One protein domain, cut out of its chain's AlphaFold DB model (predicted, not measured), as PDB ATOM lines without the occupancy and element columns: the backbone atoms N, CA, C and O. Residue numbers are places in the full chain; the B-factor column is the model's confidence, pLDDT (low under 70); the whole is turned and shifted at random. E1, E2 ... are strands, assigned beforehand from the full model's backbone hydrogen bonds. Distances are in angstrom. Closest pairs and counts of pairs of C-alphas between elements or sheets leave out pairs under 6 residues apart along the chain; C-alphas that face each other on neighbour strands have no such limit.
ATOM      1  N   LYS A   6     -20.874 -82.039  61.199       72.12
ATOM      2  CA  LYS A   6     -20.015 -81.169  62.009       72.12
ATOM      3  C   LYS A   6     -18.893 -81.998  62.640       72.12
ATOM      4  O   LYS A   6     -19.147 -83.073  63.175       72.12
ATOM      5  N   ILE A   7     -17.658 -81.508  62.563       68.06
ATOM      6  CA  ILE A   7     -16.456 -82.184  63.063       68.06
ATOM      7  C   ILE A   7     -15.891 -81.428  64.265       68.06
ATOM      8  O   ILE A   7     -15.752 -80.202  64.247       68.06
ATOM      9  N   ILE A   8     -15.530 -82.191  65.288       62.72
ATOM     10  CA  ILE A   8     -14.849 -81.762  66.502       62.72
ATOM     11  C   ILE A   8     -13.519 -82.517  66.561       62.72
ATOM     12  O   ILE A   8     -13.494 -83.742  66.471       62.72
ATOM     13  N   SER A   9     -12.405 -81.803  66.709       55.69
ATOM     14  CA  SER A   9     -11.076 -82.407  66.844       55.69
ATOM     15  C   SER A   9     -10.469 -82.091  68.208       55.69
ATOM     16  O   SER A   9     -10.251 -80.926  68.547       55.69
ATOM     17  N   ILE A  10     -10.157 -83.134  68.976       51.78
ATOM     18  CA  ILE A  10      -9.539 -83.043  70.300       51.78
ATOM     19  C   ILE A  10      -8.200 -83.780  70.254       51.78
ATOM     20  O   ILE A  10      -8.131 -84.990  70.424       51.78
ATOM     21  N   SER A  11      -7.101 -83.070  70.019       45.66
ATOM     22  CA  SER A  11      -5.756 -83.641  70.161       45.66
ATOM     23  C   SER A  11      -5.282 -83.483  71.604       45.66
ATOM     24  O   SER A  11      -5.142 -82.356  72.080       45.66
ATOM     25  N   THR A  12      -5.033 -84.578  72.319       46.62
ATOM     26  CA  THR A  12      -4.306 -84.537  73.596       46.62
ATOM     27  C   THR A  12      -2.826 -84.767  73.327       46.62
ATOM     28  O   THR A  12      -2.408 -85.911  73.164       46.62
ATOM     29  N   LEU A  13      -2.029 -83.697  73.301       35.56
ATOM     30  CA  LEU A  13      -0.589 -83.820  73.507       35.56
ATOM     31  C   LEU A  13      -0.361 -83.818  75.024       35.56
ATOM     32  O   LEU A  13      -0.380 -82.763  75.652       35.56
ATOM     33  N   LEU A  14      -0.236 -85.000  75.629       39.34
ATOM     34  CA  LEU A  14       0.203 -85.119  77.020       39.34
ATOM     35  C   LEU A  14       1.717 -85.362  77.009       39.34
ATOM     36  O   LEU A  14       2.169 -86.508  76.980       39.34
ATOM     37  N   ALA A  38     -24.313 -81.158  71.915       52.19
ATOM     38  CA  ALA A  38     -24.982 -82.342  71.386       52.19
ATOM     39  C   ALA A  38     -26.270 -82.589  72.190       52.19
ATOM     40  O   ALA A  38     -26.346 -83.485  73.026       52.19
ATOM     41  N   GLN A  39     -27.295 -81.760  71.970       51.00
ATOM     42  CA  GLN A  39     -28.618 -82.014  72.543       51.00
ATOM     43  C   GLN A  39     -29.072 -83.441  72.184       51.00
ATOM     44  O   GLN A  39     -28.773 -83.927  71.095       51.00
ATOM     45  N   LYS A  40     -29.853 -84.091  73.066       55.81
ATOM     46  CA  LYS A  40     -30.419 -85.463  72.943       55.81
ATOM     47  C   LYS A  40     -30.973 -85.861  71.555       55.81
ATOM     48  O   LYS A  40     -31.235 -87.038  71.308       55.81
ATOM     49  N   SER A  41     -31.210 -84.899  70.666       56.53
ATOM     50  CA  SER A  41     -31.722 -85.101  69.317       56.53
ATOM     51  C   SER A  41     -30.650 -85.390  68.256       56.53
ATOM     52  O   SER A  41     -31.020 -85.952  67.231       56.53
ATOM     53  N   ASP A  42     -29.359 -85.145  68.495       69.62
ATOM     54  CA  ASP A  42     -28.295 -85.290  67.490       69.62
ATOM     55  C   ASP A  42     -27.490 -86.600  67.601       69.62
ATOM     56  O   ASP A  42     -27.504 -87.284  68.624       69.62
ATOM     57  N   SER A  43     -26.821 -86.997  66.511       82.50
ATOM     58  CA  SER A  43     -26.024 -88.233  66.445       82.50
ATOM     59  C   SER A  43     -24.549 -87.931  66.700       82.50
ATOM     60  O   SER A  43     -23.852 -87.474  65.793       82.50
ATOM     61  N   LEU A  44     -24.067 -88.204  67.915       86.50
ATOM     62  CA  LEU A  44     -22.654 -88.068  68.274       86.50
ATOM     63  C   LEU A  44     -21.886 -89.371  68.015       86.50
ATOM     64  O   LEU A  44     -22.280 -90.446  68.467       86.50
ATOM     65  N   ILE A  45     -20.766 -89.257  67.309       89.44
ATOM     66  CA  ILE A  45     -19.838 -90.345  67.006       89.44
ATOM     67  C   ILE A  45     -18.471 -89.959  67.569       89.44
ATOM     68  O   ILE A  45     -17.843 -89.032  67.061       89.44
ATOM     69  N   SER A  46     -17.994 -90.692  68.576       90.19
ATOM     70  CA  SER A  46     -16.642 -90.521  69.124       90.19
ATOM     71  C   SER A  46     -15.664 -91.509  68.482       90.19
ATOM     72  O   SER A  46     -15.894 -92.723  68.460       90.19
ATOM     73  N   ALA A  47     -14.560 -90.990  67.953       90.94
ATOM     74  CA  ALA A  47     -13.539 -91.712  67.204       90.94
ATOM     75  C   ALA A  47     -12.148 -91.462  67.806       90.94
ATOM     76  O   ALA A  47     -11.524 -90.425  67.583       90.94
ATOM     77  N   LYS A  48     -11.634 -92.443  68.545       92.88
ATOM     78  CA  LYS A  48     -10.270 -92.458  69.078       92.88
ATOM     79  C   LYS A  48      -9.330 -93.097  68.060       92.88
ATOM     80  O   LYS A  48      -9.475 -94.278  67.758       92.88
ATOM     81  N   ALA A  49      -8.393 -92.323  67.534       93.00
ATOM     82  CA  ALA A  49      -7.401 -92.759  66.566       93.00
ATOM     83  C   ALA A  49      -6.086 -93.141  67.250       93.00
ATOM     84  O   ALA A  49      -5.455 -92.326  67.924       93.00
ATOM     85  N   GLU A  50      -5.675 -94.384  67.032       93.56
ATOM     86  CA  GLU A  50      -4.462 -94.999  67.566       93.56
ATOM     87  C   GLU A  50      -3.583 -95.481  66.415       93.56
ATOM     88  O   GLU A  50      -4.079 -96.096  65.470       93.56
ATOM     89  N   LEU A  51      -2.277 -95.221  66.493       92.38
ATOM     90  CA  LEU A  51      -1.310 -95.756  65.540       92.38
ATOM     91  C   LEU A  51      -0.672 -97.017  66.128       92.38
ATOM     92  O   LEU A  51       0.079 -96.940  67.100       92.38
ATOM     93  N   ILE A  52      -0.952 -98.172  65.528       91.81
ATOM     94  CA  ILE A  52      -0.413 -99.472  65.946       91.81
ATOM     95  C   ILE A  52       0.285-100.093  64.739       91.81
ATOM     96  O   ILE A  52      -0.340-100.322  63.704       91.81
ATOM     97  N   ASN A  53       1.591-100.351  64.857       91.38
ATOM     98  CA  ASN A  53       2.414-100.969  63.807       91.38
ATOM     99  C   ASN A  53       2.261-100.290  62.428       91.38
ATOM    100  O   ASN A  53       2.047-100.952  61.413       91.38
ATOM    101  N   GLY A  54       2.311 -98.952  62.403       90.75
ATOM    102  CA  GLY A  54       2.207 -98.155  61.174       90.75
ATOM    103  C   GLY A  54       0.805 -98.100  60.556       90.75
ATOM    104  O   GLY A  54       0.650 -97.664  59.418       90.75
ATOM    105  N   ARG A  55      -0.232 -98.559  61.267       92.94
ATOM    106  CA  ARG A  55      -1.623 -98.521  60.798       92.94
ATOM    107  C   ARG A  55      -2.505 -97.783  61.789       92.94
ATOM    108  O   ARG A  55      -2.389 -97.974  62.997       92.94
ATOM    109  N   TRP A  56      -3.414 -96.970  61.261       93.25
ATOM    110  CA  TRP A  56      -4.411 -96.276  62.065       93.25
ATOM    111  C   TRP A  56      -5.586 -97.195  62.398       93.25
ATOM    112  O   TRP A  56      -6.226 -97.771  61.512       93.25
ATOM    113  N   PHE A  57      -5.882 -97.290  63.686       93.81
ATOM    114  CA  PHE A  57      -7.050 -97.947  64.246       93.81
ATOM    115  C   PHE A  57      -7.964 -96.880  64.824       93.81
ATOM    116  O   PHE A  57      -7.511 -95.971  65.514       93.81
ATOM    117  N   ILE A  58      -9.258 -96.994  64.552       93.44
ATOM    118  CA  ILE A  58     -10.272 -96.130  65.145       93.44
ATOM    119  C   ILE A  58     -11.067 -96.981  66.133       93.44
ATOM    120  O   ILE A  58     -11.642 -98.002  65.750       93.44
ATOM    121  N   ASN A  59     -11.070 -96.593  67.408       92.94
ATOM    122  CA  ASN A  59     -11.681 -97.349  68.509       92.94
ATOM    123  C   ASN A  59     -11.235 -98.829  68.521       92.94
ATOM    124  O   ASN A  59     -12.065 -99.735  68.601       92.94
ATOM    125  N   GLY A  60      -9.931 -99.079  68.351       93.56
ATOM    126  CA  GLY A  60      -9.344-100.425  68.325       93.56
ATOM    127  C   GLY A  60      -9.626-101.245  67.059       93.56
ATOM    128  O   GLY A  60      -9.183-102.387  66.959       93.56
ATOM    129  N   LYS A  61     -10.339-100.696  66.066       95.12
ATOM    130  CA  LYS A  61     -10.662-101.389  64.810       95.12
ATOM    131  C   LYS A  61      -9.888-100.803  63.640       95.12
ATOM    132  O   LYS A  61      -9.810 -99.588  63.478       95.12
ATOM    133  N   TYR A  62      -9.359-101.670  62.783       93.44
ATOM    134  CA  TYR A  62      -8.758-101.254  61.520       93.44
ATOM    135  C   TYR A  62      -9.866-100.965  60.500       93.44
ATOM    136  O   TYR A  62     -10.671-101.847  60.208       93.44
ATOM    137  N   ARG A  63      -9.913 -99.734  59.970       90.38
ATOM    138  CA  ARG A  63     -10.909 -99.271  58.976       90.38
ATOM    139  C   ARG A  63     -12.381 -99.543  59.364       90.38
ATOM    140  O   ARG A  63     -13.091-100.217  58.618       90.38
ATOM    141  N   PRO A  64     -12.877 -99.050  60.511       92.25
ATOM    142  CA  PRO A  64     -14.260 -99.305  60.893       92.25
ATOM    143  C   PRO A  64     -15.251 -98.494  60.056       92.25
ATOM    144  O   PRO A  64     -14.956 -97.398  59.583       92.25
ATOM    145  N   VAL A  65     -16.472 -99.018  59.967       90.81
ATOM    146  CA  VAL A  65     -17.636 -98.283  59.464       90.81
ATOM    147  C   VAL A  65     -18.258 -97.493  60.614       90.81
ATOM    148  O   VAL A  65     -18.625 -98.069  61.641       90.81
ATOM    149  N   LEU A  66     -18.397 -96.180  60.435       86.75
ATOM    150  CA  LEU A  66     -19.091 -95.305  61.379       86.75
ATOM    151  C   LEU A  66     -20.574 -95.228  61.002       86.75
ATOM    152  O   LEU A  66     -20.917 -94.906  59.865       86.75
ATOM    153  N   LYS A  67     -21.461 -95.545  61.950       87.50
ATOM    154  CA  LYS A  67     -22.914 -95.447  61.750       87.50
ATOM    155  C   LYS A  67     -23.366 -94.003  61.932       87.50
ATOM    156  O   LYS A  67     -22.922 -93.339  62.860       87.50
ATOM    157  N   THR A  68     -24.253 -93.545  61.056       85.31
ATOM    158  CA  THR A  68     -24.702 -92.148  60.984       85.31
ATOM    159  C   THR A  68     -26.219 -92.091  60.895       85.31
ATOM    160  O   THR A  68     -26.869 -93.073  60.528       85.31
ATOM    161  N   SER A  69     -26.796 -90.948  61.246       84.12
ATOM    162  CA  SER A  69     -28.217 -90.681  61.066       84.12
ATOM    163  C   SER A  69     -28.463 -89.914  59.771       84.12
ATOM    164  O   SER A  69     -27.797 -88.920  59.487       84.12
ATOM    165  N   MET A  70     -29.473 -90.340  59.013       85.00
ATOM    166  CA  MET A  70     -29.941 -89.623  57.822       85.00
ATOM    167  C   MET A  70     -30.909 -88.479  58.155       85.00
ATOM    168  O   MET A  70     -31.175 -87.640  57.300       85.00
ATOM    169  N   THR A  71     -31.454 -88.455  59.374       83.25
ATOM    170  CA  THR A  71     -32.522 -87.533  59.794       83.25
ATOM    171  C   THR A  71     -32.061 -86.497  60.815       83.25
ATOM    172  O   THR A  71     -32.823 -85.598  61.158       83.25
ATOM    173  N   LYS A  72     -30.820 -86.607  61.299       85.31
ATOM    174  CA  LYS A  72     -30.243 -85.761  62.351       85.31
ATOM    175  C   LYS A  72     -28.922 -85.152  61.898       85.31
ATOM    176  O   LYS A  72     -28.325 -85.601  60.917       85.31
ATOM    177  N   THR A  73     -28.438 -84.157  62.637       84.00
ATOM    178  CA  THR A  73     -27.065 -83.683  62.452       84.00
ATOM    179  C   THR A  73     -26.105 -84.725  63.014       84.00
ATOM    180  O   THR A  73     -26.303 -85.237  64.118       84.00
ATOM    181  N   ASN A  74     -25.062 -85.049  62.249       87.75
ATOM    182  CA  ASN A  74     -24.006 -85.944  62.708       87.75
ATOM    183  C   ASN A  74     -22.830 -85.119  63.225       87.75
ATOM    184  O   ASN A  74     -22.266 -84.301  62.489       87.75
ATOM    185  N   PHE A  75     -22.463 -85.358  64.478       88.88
ATOM    186  CA  PHE A  75     -21.275 -84.804  65.108       88.88
ATOM    187  C   PHE A  75     -20.211 -85.888  65.174       88.88
ATOM    188  O   PHE A  75     -20.443 -86.959  65.730       88.88
ATOM    189  N   LEU A  76     -19.047 -85.607  64.601       89.81
ATOM    190  CA  LEU A  76     -17.894 -86.490  64.650       89.81
ATOM    191  C   LEU A  76     -16.838 -85.875  65.562       89.81
ATOM    192  O   LEU A  76     -16.202 -84.891  65.196       89.81
ATOM    193  N   GLU A  77     -16.658 -86.462  66.737       90.06
ATOM    194  CA  GLU A  77     -15.569 -86.149  67.653       90.06
ATOM    195  C   GLU A  77     -14.391 -87.073  67.355       90.06
ATOM    196  O   GLU A  77     -14.513 -88.292  67.436       90.06
ATOM    197  N   ILE A  78     -13.242 -86.504  67.004       89.38
ATOM    198  CA  ILE A  78     -12.028 -87.257  66.692       89.38
ATOM    199  C   ILE A  78     -10.932 -86.888  67.670       89.38
ATOM    200  O   ILE A  78     -10.596 -85.713  67.831       89.38
ATOM    201  N   MET A  79     -10.315 -87.912  68.245       90.94
ATOM    202  CA  MET A  79      -9.185 -87.781  69.146       90.94
ATOM    203  C   MET A  79      -7.989 -88.554  68.612       90.94
ATOM    204  O   MET A  79      -8.045 -89.775  68.511       90.94
ATOM    205  N   ASN A  80      -6.897 -87.859  68.296       90.81
ATOM    206  CA  ASN A  80      -5.617 -88.519  68.045       90.81
ATOM    207  C   ASN A  80      -4.931 -88.778  69.387       90.81
ATOM    208  O   ASN A  80      -4.616 -87.823  70.098       90.81
ATOM    209  N   VAL A  81      -4.703 -90.047  69.721       90.50
ATOM    210  CA  VAL A  81      -3.956 -90.441  70.927       90.50
ATOM    211  C   VAL A  81      -2.552 -90.960  70.617       90.50
ATOM    212  O   VAL A  81      -1.850 -91.403  71.523       90.50
ATOM    213  N   SER A  82      -2.129 -90.923  69.351       85.00
ATOM    214  CA  SER A  82      -0.739 -91.185  68.989       85.00
ATOM    215  C   SER A  82       0.148 -90.059  69.510       85.00
ATOM    216  O   SER A  82      -0.109 -88.883  69.261       85.00
ATOM    217  N   ASN A  83       1.221 -90.429  70.204       82.56
ATOM    218  CA  ASN A  83       2.277 -89.509  70.624       82.56
ATOM    219  C   ASN A  83       3.389 -89.356  69.573       82.56
ATOM    220  O   ASN A  83       4.306 -88.567  69.780       82.56
ATOM    221  N   LYS A  84       3.337 -90.126  68.480       80.75
ATOM    222  CA  LYS A  84       4.407 -90.195  67.473       80.75
ATOM    223  C   LYS A  84       4.050 -89.530  66.154       80.75
ATOM    224  O   LYS A  84       4.942 -89.040  65.474       80.75
ATOM    225  N   GLU A  85       2.772 -89.523  65.783       86.06
ATOM    226  CA  GLU A  85       2.357 -89.072  64.454       86.06
ATOM    227  C   GLU A  85       1.080 -88.237  64.477       86.06
ATOM    228  O   GLU A  85       0.151 -88.467  65.261       86.06
ATOM    229  N   SER A  86       1.031 -87.283  63.546       87.81
ATOM    230  CA  SER A  86      -0.168 -86.507  63.254       87.81
ATOM    231  C   SER A  86      -1.164 -87.356  62.466       87.81
ATOM    232  O   SER A  86      -0.816 -87.962  61.455       87.81
ATOM    233  N   LEU A  87      -2.422 -87.372  62.906       86.38
ATOM    234  CA  LEU A  87      -3.503 -88.003  62.157       86.38
ATOM    235  C   LEU A  87      -3.942 -87.094  61.004       86.38
ATOM    236  O   LEU A  87      -4.535 -86.038  61.230       86.38
ATOM    237  N   PHE A  88      -3.730 -87.549  59.773       85.12
ATOM    238  CA  PHE A  88      -4.318 -86.935  58.586       85.12
ATOM    239  C   PHE A  88      -5.645 -87.617  58.257       85.12
ATOM    240  O   PHE A  88      -5.697 -88.822  58.016       85.12
ATOM    241  N   MET A  89      -6.729 -86.841  58.246       83.44
ATOM    242  CA  MET A  89      -8.061 -87.322  57.892       83.44
ATOM    243  C   MET A  89      -8.543 -86.665  56.604       83.44
ATOM    244  O   MET A  89      -8.476 -85.448  56.456       83.44
ATOM    245  N   VAL A  90      -9.095 -87.481  55.707       82.69
ATOM    246  CA  VAL A  90      -9.777 -87.032  54.492       82.69
ATOM    247  C   VAL A  90     -11.192 -87.594  54.521       82.69
ATOM    248  O   VAL A  90     -11.370 -88.807  54.616       82.69
ATOM    249  N   ILE A  91     -12.199 -86.723  54.436       83.62
ATOM    250  CA  ILE A  91     -13.607 -87.123  54.323       83.62
ATOM    251  C   ILE A  91     -14.096 -86.743  52.924       83.62
ATOM    252  O   ILE A  91     -14.523 -85.610  52.700       83.62
ATOM    253  N   PRO A  92     -14.001 -87.655  51.946       77.19
ATOM    254  CA  PRO A  92     -14.418 -87.356  50.589       77.19
ATOM    255  C   PRO A  92     -15.948 -87.318  50.491       77.19
ATOM    256  O   PRO A  92     -16.647 -88.079  51.159       77.19
ATOM    257  N   LYS A  93     -16.462 -86.485  49.577       81.19
ATOM    258  CA  LYS A  93     -17.880 -86.451  49.156       81.19
ATOM    259  C   LYS A  93     -18.885 -85.992  50.226       81.19
ATOM    260  O   LYS A  93     -20.088 -86.120  50.007       81.19
ATOM    261  N   LEU A  94     -18.421 -85.446  51.350       82.44
ATOM    262  CA  LEU A  94     -19.269 -84.893  52.403       82.44
ATOM    263  C   LEU A  94     -18.859 -83.451  52.700       82.44
ATOM    264  O   LEU A  94     -17.692 -83.176  52.961       82.44
ATOM    265  N   GLU A  95     -19.831 -82.541  52.685       83.25
ATOM    266  CA  GLU A  95     -19.649 -81.194  53.227       83.25
ATOM    267  C   GLU A  95     -19.607 -81.291  54.759       83.25
ATOM    268  O   GLU A  95     -20.494 -81.893  55.370       83.25
ATOM    269  N   TYR A  96     -18.590 -80.698  55.382       84.56
ATOM    270  CA  TYR A  96     -18.448 -80.673  56.833       84.56
ATOM    271  C   TYR A  96     -17.992 -79.305  57.326       84.56
ATOM    272  O   TYR A  96     -17.268 -78.589  56.641       84.56
ATOM    273  N   ASN A  97     -18.379 -78.978  58.558       85.88
ATOM    274  CA  ASN A  97     -17.885 -77.802  59.268       85.88
ATOM    275  C   ASN A  97     -17.055 -78.232  60.473       85.88
ATOM    276  O   ASN A  97     -17.524 -79.034  61.280       85.88
ATOM    277  N   ILE A  98     -15.851 -77.681  60.624       84.62
ATOM    278  CA  ILE A  98     -15.073 -77.832  61.858       84.62
ATOM    279  C   ILE A  98     -15.613 -76.814  62.860       84.62
ATOM    280  O   ILE A  98     -15.538 -75.615  62.615       84.62
ATOM    281  N   ILE A  99     -16.175 -77.293  63.968       84.44
ATOM    282  CA  ILE A  99     -16.807 -76.430  64.983       84.44
ATOM    283  C   ILE A  99     -15.974 -76.292  66.256       84.44
ATOM    284  O   ILE A  99     -16.216 -75.394  67.055       84.44
ATOM    285  N   ALA A 100     -15.000 -77.179  66.448       81.81
ATOM    286  CA  ALA A 100     -14.061 -77.120  67.554       81.81
ATOM    287  C   ALA A 100     -12.754 -77.824  67.187       81.81
ATOM    288  O   ALA A 100     -12.748 -78.891  66.567       81.81
ATOM    289  N   LYS A 101     -11.646 -77.210  67.600       82.25
ATOM    290  CA  LYS A 101     -10.288 -77.728  67.464       82.25
ATOM    291  C   LYS A 101      -9.506 -77.339  68.717       82.25
ATOM    292  O   LYS A 101      -9.602 -76.195  69.160       82.25
ATOM    293  N   ASN A 102      -8.710 -78.251  69.265       76.88
ATOM    294  CA  ASN A 102      -7.734 -77.872  70.288       76.88
ATOM    295  C   ASN A 102      -6.699 -76.887  69.709       76.88
ATOM    296  O   ASN A 102      -6.303 -77.004  68.546       76.88
TER     297      ASN A 102
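This is residues 6 to 14 and 38 to 102 of the 105 residues of an uncharacterized protein of Salmonella sp. (UniProt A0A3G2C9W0). One strongly twisted and curled sheet of five strands, E3, E2, E4, E1 and E5 side by side, makes up the model, its strands' lines turning by 88 degrees from edge to edge; the long strand E2 and its neighbour E4 are in the middle, and two long links, residues 59 to 73 and 81 to 95, loop out between E3 and E4 and between E4 and E5, in an outline only just elongated. The printed part has 74 residues and no named helix; strands E1 to E5 follow in order, and the mixed sheet runs E3, E2, E4, E1, E5. It is all strand, though 31 residues are in named elements, and compact, with a radius of gyration of the C-alphas of 12.9 A and spans of 38 by 25 by 23 A.

E1, residues 6 to 9, begins at C-alpha 6 (-20.015, -81.169, 62.009). E2, residues 43 to 52, is 28.0 A long; E3 is residues 55 to 58. E4, residues 74 to 80, is 19.3 A long. E5, residues 96 to 101, ends at C-alpha 101 (-10.288, -77.728, 67.464).

E1 is parallel to E5 (N 7 to O 97, 2.8 A) and E4 (N 8 to O 76, 2.8 A). E2 is parallel to E4 (N 47 to O 77, 2.7 A). E2 and E3 form a hairpin, antiparallel at 154 degrees (N 57 to O 50, 2.8 A).

Residues 15 to 37 are not printed; C-alphas 14 and 38 are 26.0 A apart. The links E3 to E4 and E4 to E5 are long. Residues 7 to 14 and 38 to 42 have pLDDT under 70.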